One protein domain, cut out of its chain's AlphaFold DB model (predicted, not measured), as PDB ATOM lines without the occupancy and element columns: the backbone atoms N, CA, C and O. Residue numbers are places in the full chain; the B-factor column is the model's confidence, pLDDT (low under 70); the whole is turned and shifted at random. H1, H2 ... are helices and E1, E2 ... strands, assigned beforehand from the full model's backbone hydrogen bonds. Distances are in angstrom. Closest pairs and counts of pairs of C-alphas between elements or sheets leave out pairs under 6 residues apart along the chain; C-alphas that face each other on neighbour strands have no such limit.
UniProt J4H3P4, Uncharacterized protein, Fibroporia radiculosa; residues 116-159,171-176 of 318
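AT A GLANCE: This is residues 116 to 159 and 171 to 176 of the 318 residues of an uncharacterized protein of Fibroporia radiculosa (UniProt J4H3P4). The printed part is a rod of small parts set one after another: H2 makes the middle, the small hairpin E1 and E2 packs on it, the short helix H1 makes one end, and a second pair of strands, E3 and E4, lies toward the other end. Beyond E3 the chain turns at residues 151 to 155 and folds back before the cut. The 50 printed residues hold two named helices and four named strands in the order H1 E1 E2 H2 E3 E4, of the mixed class, with two antiparallel sheets of two strands each, E1 - E2 and E3 - E4. The whole is only just loose, close to extended, with a radius of gyration of the C-alphas of 14.2 A and spans of 48 by 18 by 17 A.

HOW THE PARTS SIT: H1, residues 116 to 121, has a tight link to E1, residues 125 to 127. E1 and E2, residues 130 to 132, are a hairpin, antiparallel with 142 degrees between their directions. N 125 and O 132 are 2.9 A apart and N 130 and O 127 are 2.8 A apart, both within hydrogen-bond range. H1 is apart from E2 and from H2, residues 135 to 145. The closest C-alphas of E1 and H2 are those of Phe 125 and Leu 138, 6.9 A apart. The closest C-alphas of E2 and H2 are those of Ile 132 and Leu 138, at 6.0 A. A tight link of one residue joins H2 to E3, residues 147 to 150. E3 and E4, residues 171 to 174, are antiparallel neighbours at 147 degrees, with N 150 and O 171 at 3.2 A and N 173 and O 148 at 3.4 A, within hydrogen-bond range. H2 and E4 are apart. In H1 and H2 every O i to N i+4 pair is within hydrogen-bond range.

IN THESE COORDINATES: H1 begins at C-alpha 116 (61.567, -26.840, 13.799) and is 8.7 A long from first to last C-alpha. E1 measures 6.8 A and E2 6.2 A. H2, the longest helix, begins at C-alpha 135 (51.146, -25.472, 2.823) and spans 15.2 A. E3 spans 9.4 A and E4 10.0 A, ending at C-alpha 174 (37.420, -17.310, -5.431).

THE WHOLE: The two C-alphas farthest apart are those of Gln 116 and Asp 153, 47.9 A. Residues 160 to 170 are not printed, and C-alphas 159 and 171 are 14.0 A apart across this cut, which lies in the link from E3 to E4. Of the links that are printed whole, none is long. The mean pLDDT of the printed part is 85.6, with residues 171, 175 and 176 under 70.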
ATOM      1  N   GLN A 116      62.555 -26.094  13.013       75.50
ATOM      2  CA  GLN A 116      61.567 -26.840  13.799       75.50
ATOM      3  C   GLN A 116      60.334 -25.992  14.128       75.50
ATOM      4  O   GLN A 116      59.217 -26.466  13.953       75.50
ATOM      5  N   ILE A 117      60.531 -24.733  14.525       78.12
ATOM      6  CA  ILE A 117      59.429 -23.808  14.834       78.12
ATOM      7  C   ILE A 117      58.686 -23.435  13.550       78.12
ATOM      8  O   ILE A 117      57.462 -23.468  13.521       78.12
ATOM      9  N   GLU A 118      59.406 -23.154  12.464       79.94
ATOM     10  CA  GLU A 118      58.794 -22.881  11.158       79.94
ATOM     11  C   GLU A 118      57.994 -24.081  10.650       79.94
ATOM     12  O   GLU A 118      56.904 -23.917  10.117       79.94
ATOM     13  N   ARG A 119      58.484 -25.304  10.881       78.69
ATOM     14  CA  ARG A 119      57.748 -26.519  10.517       78.69
ATOM     15  C   ARG A 119      56.498 -26.713  11.370       78.69
ATOM     16  O   ARG A 119      55.490 -27.160  10.844       78.69
ATOM     17  N   GLU A 120      56.538 -26.369  12.655       81.31
ATOM     18  CA  GLU A 120      55.349 -26.400  13.515       81.31
ATOM     19  C   GLU A 120      54.313 -25.349  13.091       81.31
ATOM     20  O   GLU A 120      53.127 -25.665  13.049       81.31
ATOM     21  N   PHE A 121      54.745 -24.146  12.699       81.25
ATOM     22  CA  PHE A 121      53.859 -23.095  12.181       81.25
ATOM     23  C   PHE A 121      53.290 -23.404  10.792       81.25
ATOM     24  O   PHE A 121      52.157 -23.029  10.502       81.25
ATOM     25  N   CYS A 122      54.054 -24.099   9.950       82.38
ATOM     26  CA  CYS A 122      53.648 -24.500   8.605       82.38
ATOM     27  C   CYS A 122      53.126 -25.944   8.553       82.38
ATOM     28  O   CYS A 122      53.281 -26.617   7.538       82.38
ATOM     29  N   SER A 123      52.536 -26.437   9.643       85.75
ATOM     30  CA  SER A 123      51.912 -27.761   9.686       85.75
ATOM     31  C   SER A 123      50.545 -27.708  10.358       85.75
ATOM     32  O   SER A 123      50.273 -26.829  11.174       85.75
ATOM     33  N   ASN A 124      49.696 -28.695  10.064       90.75
ATOM     34  CA  ASN A 124      48.336 -28.821  10.608       90.75
ATOM     35  C   ASN A 124      47.364 -27.741  10.104       90.75
ATOM     36  O   ASN A 124      46.620 -27.139  10.882       90.75
ATOM     37  N   PHE A 125      47.345 -27.516   8.795       94.62
ATOM     38  CA  PHE A 125      46.321 -26.694   8.167       94.62
ATOM     39  C   PHE A 125      44.978 -27.425   8.135       94.62
ATOM     40  O   PHE A 125      44.915 -28.652   8.222       94.62
ATOM     41  N   TYR A 126      43.891 -26.669   8.008       95.56
ATOM     42  CA  TYR A 126      42.548 -27.225   7.903       95.56
ATOM     43  C   TYR A 126      41.811 -26.592   6.731       95.56
ATOM     44  O   TYR A 126      41.685 -25.371   6.668       95.56
ATOM     45  N   CYS A 127      41.289 -27.424   5.834       95.50
ATOM     46  CA  CYS A 127      40.416 -26.989   4.748       95.50
ATOM     47  C   CYS A 127      39.263 -27.980   4.599       95.50
ATOM     48  O   CYS A 127      39.485 -29.185   4.675       95.50
ATOM     49  N   CYS A 128      38.022 -27.502   4.482       95.19
ATOM     50  CA  CYS A 128      36.829 -28.361   4.406       95.19
ATOM     51  C   CYS A 128      36.704 -29.425   5.526       95.19
ATOM     52  O   CYS A 128      36.070 -30.462   5.347       95.19
ATOM     53  N   GLY A 129      37.315 -29.190   6.694       95.06
ATOM     54  CA  GLY A 129      37.368 -30.163   7.794       95.06
ATOM     55  C   GLY A 129      38.416 -31.274   7.629       95.06
ATOM     56  O   GLY A 129      38.505 -32.150   8.490       95.06
ATOM     57  N   LEU A 130      39.223 -31.236   6.570       95.00
ATOM     58  CA  LEU A 130      40.382 -32.099   6.364       95.00
ATOM     59  C   LEU A 130      41.624 -31.464   6.993       95.00
ATOM     60  O   LEU A 130      41.869 -30.272   6.823       95.00
ATOM     61  N   THR A 131      42.409 -32.268   7.711       96.31
ATOM     62  CA  THR A 131      43.746 -31.897   8.193       96.31
ATOM     63  C   THR A 131      44.746 -32.024   7.052       96.31
ATOM     64  O   THR A 131      44.918 -33.125   6.526       96.31
ATOM     65  N   ILE A 132      45.422 -30.936   6.710       95.81
ATOM     66  CA  ILE A 132      46.399 -30.868   5.626       95.81
ATOM     67  C   ILE A 132      47.788 -30.617   6.224       95.81
ATOM     68  O   ILE A 132      47.955 -29.765   7.103       95.81
ATOM     69  N   ALA A 133      48.771 -31.424   5.821       91.12
ATOM     70  CA  ALA A 133      50.042 -31.517   6.534       91.12
ATOM     71  C   ALA A 133      51.001 -30.371   6.199       91.12
ATOM     72  O   ALA A 133      51.740 -29.934   7.081       91.12
ATOM     73  N   ASP A 134      50.969 -29.899   4.954       90.12
ATOM     74  CA  ASP A 134      51.860 -28.870   4.419       90.12
ATOM     75  C   ASP A 134      51.073 -27.773   3.690       90.12
ATOM     76  O   ASP A 134      49.945 -27.974   3.233       90.12
ATOM     77  N   LEU A 135      51.691 -26.605   3.555       91.56
ATOM     78  CA  LEU A 135      51.146 -25.472   2.823       91.56
ATOM     79  C   LEU A 135      50.922 -25.811   1.344       91.56
ATOM     80  O   LEU A 135      49.922 -25.384   0.780       91.56
ATOM     81  N   HIS A 136      51.812 -26.588   0.718       92.19
ATOM     82  CA  HIS A 136      51.654 -26.973  -0.689       92.19
ATOM     83  C   HIS A 136      50.396 -27.816  -0.904       92.19
ATOM     84  O   HIS A 136      49.602 -27.509  -1.783       92.19
ATOM     85  N   GLU A 137      50.160 -28.811  -0.043       94.06
ATOM     86  CA  GLU A 137      48.936 -29.618  -0.100       94.06
ATOM     87  C   GLU A 137      47.680 -28.769   0.156       94.06
ATOM     88  O   GLU A 137      46.616 -29.051  -0.396       94.06
ATOM     89  N   LEU A 138      47.782 -27.724   0.990       94.75
ATOM     90  CA  LEU A 138      46.667 -26.811   1.246       94.75
ATOM     91  C   LEU A 138      46.340 -25.993  -0.001       94.75
ATOM     92  O   LEU A 138      45.165 -25.822  -0.319       94.75
ATOM     93  N   LEU A 139      47.366 -25.478  -0.678       94.06
ATOM     94  CA  LEU A 139      47.207 -24.702  -1.903       94.06
ATOM     95  C   LEU A 139      46.629 -25.566  -3.025       94.06
ATOM     96  O   LEU A 139      45.646 -25.155  -3.635       94.06
ATOM     97  N   ASP A 140      47.144 -26.783  -3.210       93.56
ATOM     98  CA  ASP A 140      46.606 -27.734  -4.189       93.56
ATOM     99  C   ASP A 140      45.123 -28.030  -3.903       93.56
ATOM    100  O   ASP A 140      44.268 -27.894  -4.780       93.56
ATOM    101  N   HIS A 141      44.773 -28.335  -2.647       95.31
ATOM    102  CA  HIS A 141      43.378 -28.552  -2.259       95.31
ATOM    103  C   HIS A 141      42.509 -27.302  -2.485       95.31
ATOM    104  O   HIS A 141      41.362 -27.392  -2.921       95.31
ATOM    105  N   PHE A 142      43.030 -26.113  -2.208       94.25
ATOM    106  CA  PHE A 142      42.292 -24.878  -2.437       94.25
ATOM    107  C   PHE A 142      42.008 -24.646  -3.931       94.25
ATOM    108  O   PHE A 142      40.876 -24.338  -4.307       94.25
ATOM    109  N   GLU A 143      42.998 -24.843  -4.795       91.12
ATOM    110  CA  GLU A 143      42.857 -24.669  -6.247       91.12
ATOM    111  C   GLU A 143      41.952 -25.722  -6.902       91.12
ATOM    112  O   GLU A 143      41.302 -25.461  -7.925       91.12
ATOM    113  N   GLU A 144      41.892 -26.919  -6.327       89.19
ATOM    114  CA  GLU A 144      41.029 -27.989  -6.815       89.19
ATOM    115  C   GLU A 144      39.577 -27.830  -6.357       89.19
ATOM    116  O   GLU A 144      38.667 -28.003  -7.169       89.19
ATOM    117  N   PHE A 145      39.350 -27.479  -5.088       91.88
ATOM    118  CA  PHE A 145      38.019 -27.550  -4.473       91.88
ATOM    119  C   PHE A 145      37.334 -26.192  -4.274       91.88
ATOM    120  O   PHE A 145      36.105 -26.142  -4.204       91.88
ATOM    121  N   HIS A 146      38.088 -25.092  -4.187       89.06
ATOM    122  CA  HIS A 146      37.544 -23.764  -3.868       89.06
ATOM    123  C   HIS A 146      37.606 -22.759  -5.020       89.06
ATOM    124  O   HIS A 146      36.884 -21.755  -4.996       89.06
ATOM    125  N   VAL A 147      38.453 -23.005  -6.018       88.50
ATOM    126  CA  VAL A 147      38.566 -22.151  -7.201       88.50
ATOM    127  C   VAL A 147      37.656 -22.688  -8.297       88.50
ATOM    128  O   VAL A 147      37.912 -23.741  -8.880       88.50
ATOM    129  N   ILE A 148      36.595 -21.940  -8.597       86.12
ATOM    130  CA  ILE A 148      35.730 -22.213  -9.744       86.12
ATOM    131  C   ILE A 148      36.137 -21.267 -10.867       86.12
ATOM    132  O   ILE A 148      36.094 -20.043 -10.729       86.12
ATOM    133  N   VAL A 149      36.545 -21.850 -11.989       84.38
ATOM    134  CA  VAL A 149      36.845 -21.091 -13.200       84.38
ATOM    135  C   VAL A 149      35.531 -20.837 -13.926       84.38
ATOM    136  O   VAL A 149      34.809 -21.781 -14.257       84.38
ATOM    137  N   LEU A 150      35.214 -19.565 -14.146       84.06
ATOM    138  CA  LEU A 150      34.047 -19.166 -14.918       84.06
ATOM    139  C   LEU A 150      34.478 -18.829 -16.346       84.06
ATOM    140  O   LEU A 150      35.522 -18.210 -16.576       84.06
ATOM    141  N   ASP A 151      33.658 -19.243 -17.305       83.31
ATOM    142  CA  ASP A 151      33.751 -18.763 -18.677       83.31
ATOM    143  C   ASP A 151      33.295 -17.294 -18.764       83.31
ATOM    144  O   ASP A 151      32.686 -16.756 -17.833       83.31
ATOM    145  N   GLN A 152      33.536 -16.645 -19.901       84.56
ATOM    146  CA  GLN A 152      33.071 -15.280 -20.184       84.56
ATOM    147  C   GLN A 152      31.549 -15.131 -20.033       84.56
ATOM    148  O   GLN A 152      31.072 -14.072 -19.632       84.56
ATOM    149  N   ASP A 153      30.799 -16.207 -20.274       86.12
ATOM    150  CA  ASP A 153      29.346 -16.261 -20.082       86.12
ATOM    151  C   ASP A 153      28.929 -16.434 -18.605       86.12
ATOM    152  O   ASP A 153      27.749 -16.632 -18.301       86.12
ATOM    153  N   GLY A 154      29.885 -16.413 -17.668       82.94
ATOM    154  CA  GLY A 154      29.656 -16.601 -16.234       82.94
ATOM    155  C   GLY A 154      29.265 -18.030 -15.853       82.94
ATOM    156  O   GLY A 154      28.805 -18.269 -14.736       82.94
ATOM    157  N   ARG A 155      29.414 -18.990 -16.771       85.19
ATOM    158  CA  ARG A 155      29.132 -20.404 -16.509       85.19
ATOM    159  C   ARG A 155      30.383 -21.095 -15.970       85.19
ATOM    160  O   ARG A 155      31.460 -20.865 -16.513       85.19
ATOM    161  N   PRO A 156      30.271 -21.936 -14.927       82.31
ATOM    162  CA  PRO A 156      31.399 -22.724 -14.451       82.31
ATOM    163  C   PRO A 156      31.878 -23.646 -15.569       82.31
ATOM    164  O   PRO A 156      31.088 -24.411 -16.127       82.31
ATOM    165  N   LEU A 157      33.163 -23.548 -15.908       82.25
ATOM    166  CA  LEU A 157      33.788 -24.471 -16.840       82.25
ATOM    167  C   LEU A 157      33.899 -25.826 -16.149       82.25
ATOM    168  O   LEU A 157      34.570 -25.970 -15.125       82.25
ATOM    169  N   ASP A 158      33.220 -26.820 -16.708       80.44
ATOM    170  CA  ASP A 158      33.390 -28.195 -16.276       80.44
ATOM    171  C   ASP A 158      34.808 -28.629 -16.679       80.44
ATOM    172  O   ASP A 158      35.114 -28.786 -17.861       80.44
ATOM    173  N   ARG A 159      35.696 -28.782 -15.685       70.00
ATOM    174  CA  ARG A 159      37.111 -29.176 -15.858       70.00
ATOM    175  C   ARG A 159      37.275 -30.499 -16.627       70.00
ATOM    176  O   ARG A 159      38.381 -30.823 -17.047       70.00
ATOM    177  N   THR A 171      38.028 -15.906 -16.481       69.31
ATOM    178  CA  THR A 171      38.128 -15.178 -15.212       69.31
ATOM    179  C   THR A 171      37.978 -16.173 -14.057       69.31
ATOM    180  O   THR A 171      37.043 -16.967 -13.992       69.31
ATOM    181  N   SER A 172      38.955 -16.186 -13.151       70.75
ATOM    182  CA  SER A 172      38.924 -17.033 -11.953       70.75
ATOM    183  C   SER A 172      38.264 -16.265 -10.812       70.75
ATOM    184  O   SER A 172      38.680 -15.141 -10.518       70.75
ATOM    185  N   ILE A 173      37.245 -16.848 -10.176       71.56
ATOM    186  CA  ILE A 173      36.585 -16.262  -9.004       71.56
ATOM    187  C   ILE A 173      36.778 -17.191  -7.807       71.56
ATOM    188  O   ILE A 173      36.452 -18.377  -7.839       71.56
ATOM    189  N   VAL A 174      37.292 -16.624  -6.717       74.19
ATOM    190  CA  VAL A 174      37.420 -17.310  -5.431       74.19
ATOM    191  C   VAL A 174      36.101 -17.177  -4.676       74.19
ATOM    192  O   VAL A 174      35.761 -16.098  -4.200       74.19
ATOM    193  N   LEU A 175      35.361 -18.278  -4.545       64.38
ATOM    194  CA  LEU A 175      34.017 -18.276  -3.946       64.38
ATOM    195  C   LEU A 175      34.004 -18.338  -2.415       64.38
ATOM    196  O   LEU A 175      32.952 -18.206  -1.801       64.38
ATOM    197  N   SER A 176      35.156 -18.583  -1.792       59.78
ATOM    198  CA  SER A 176      35.206 -19.039  -0.395       59.78
ATOM    199  C   SER A 176      35.715 -18.002   0.593       59.78
ATOM    200  O   SER A 176      35.832 -18.305   1.780       59.78
TER     201      SER A 176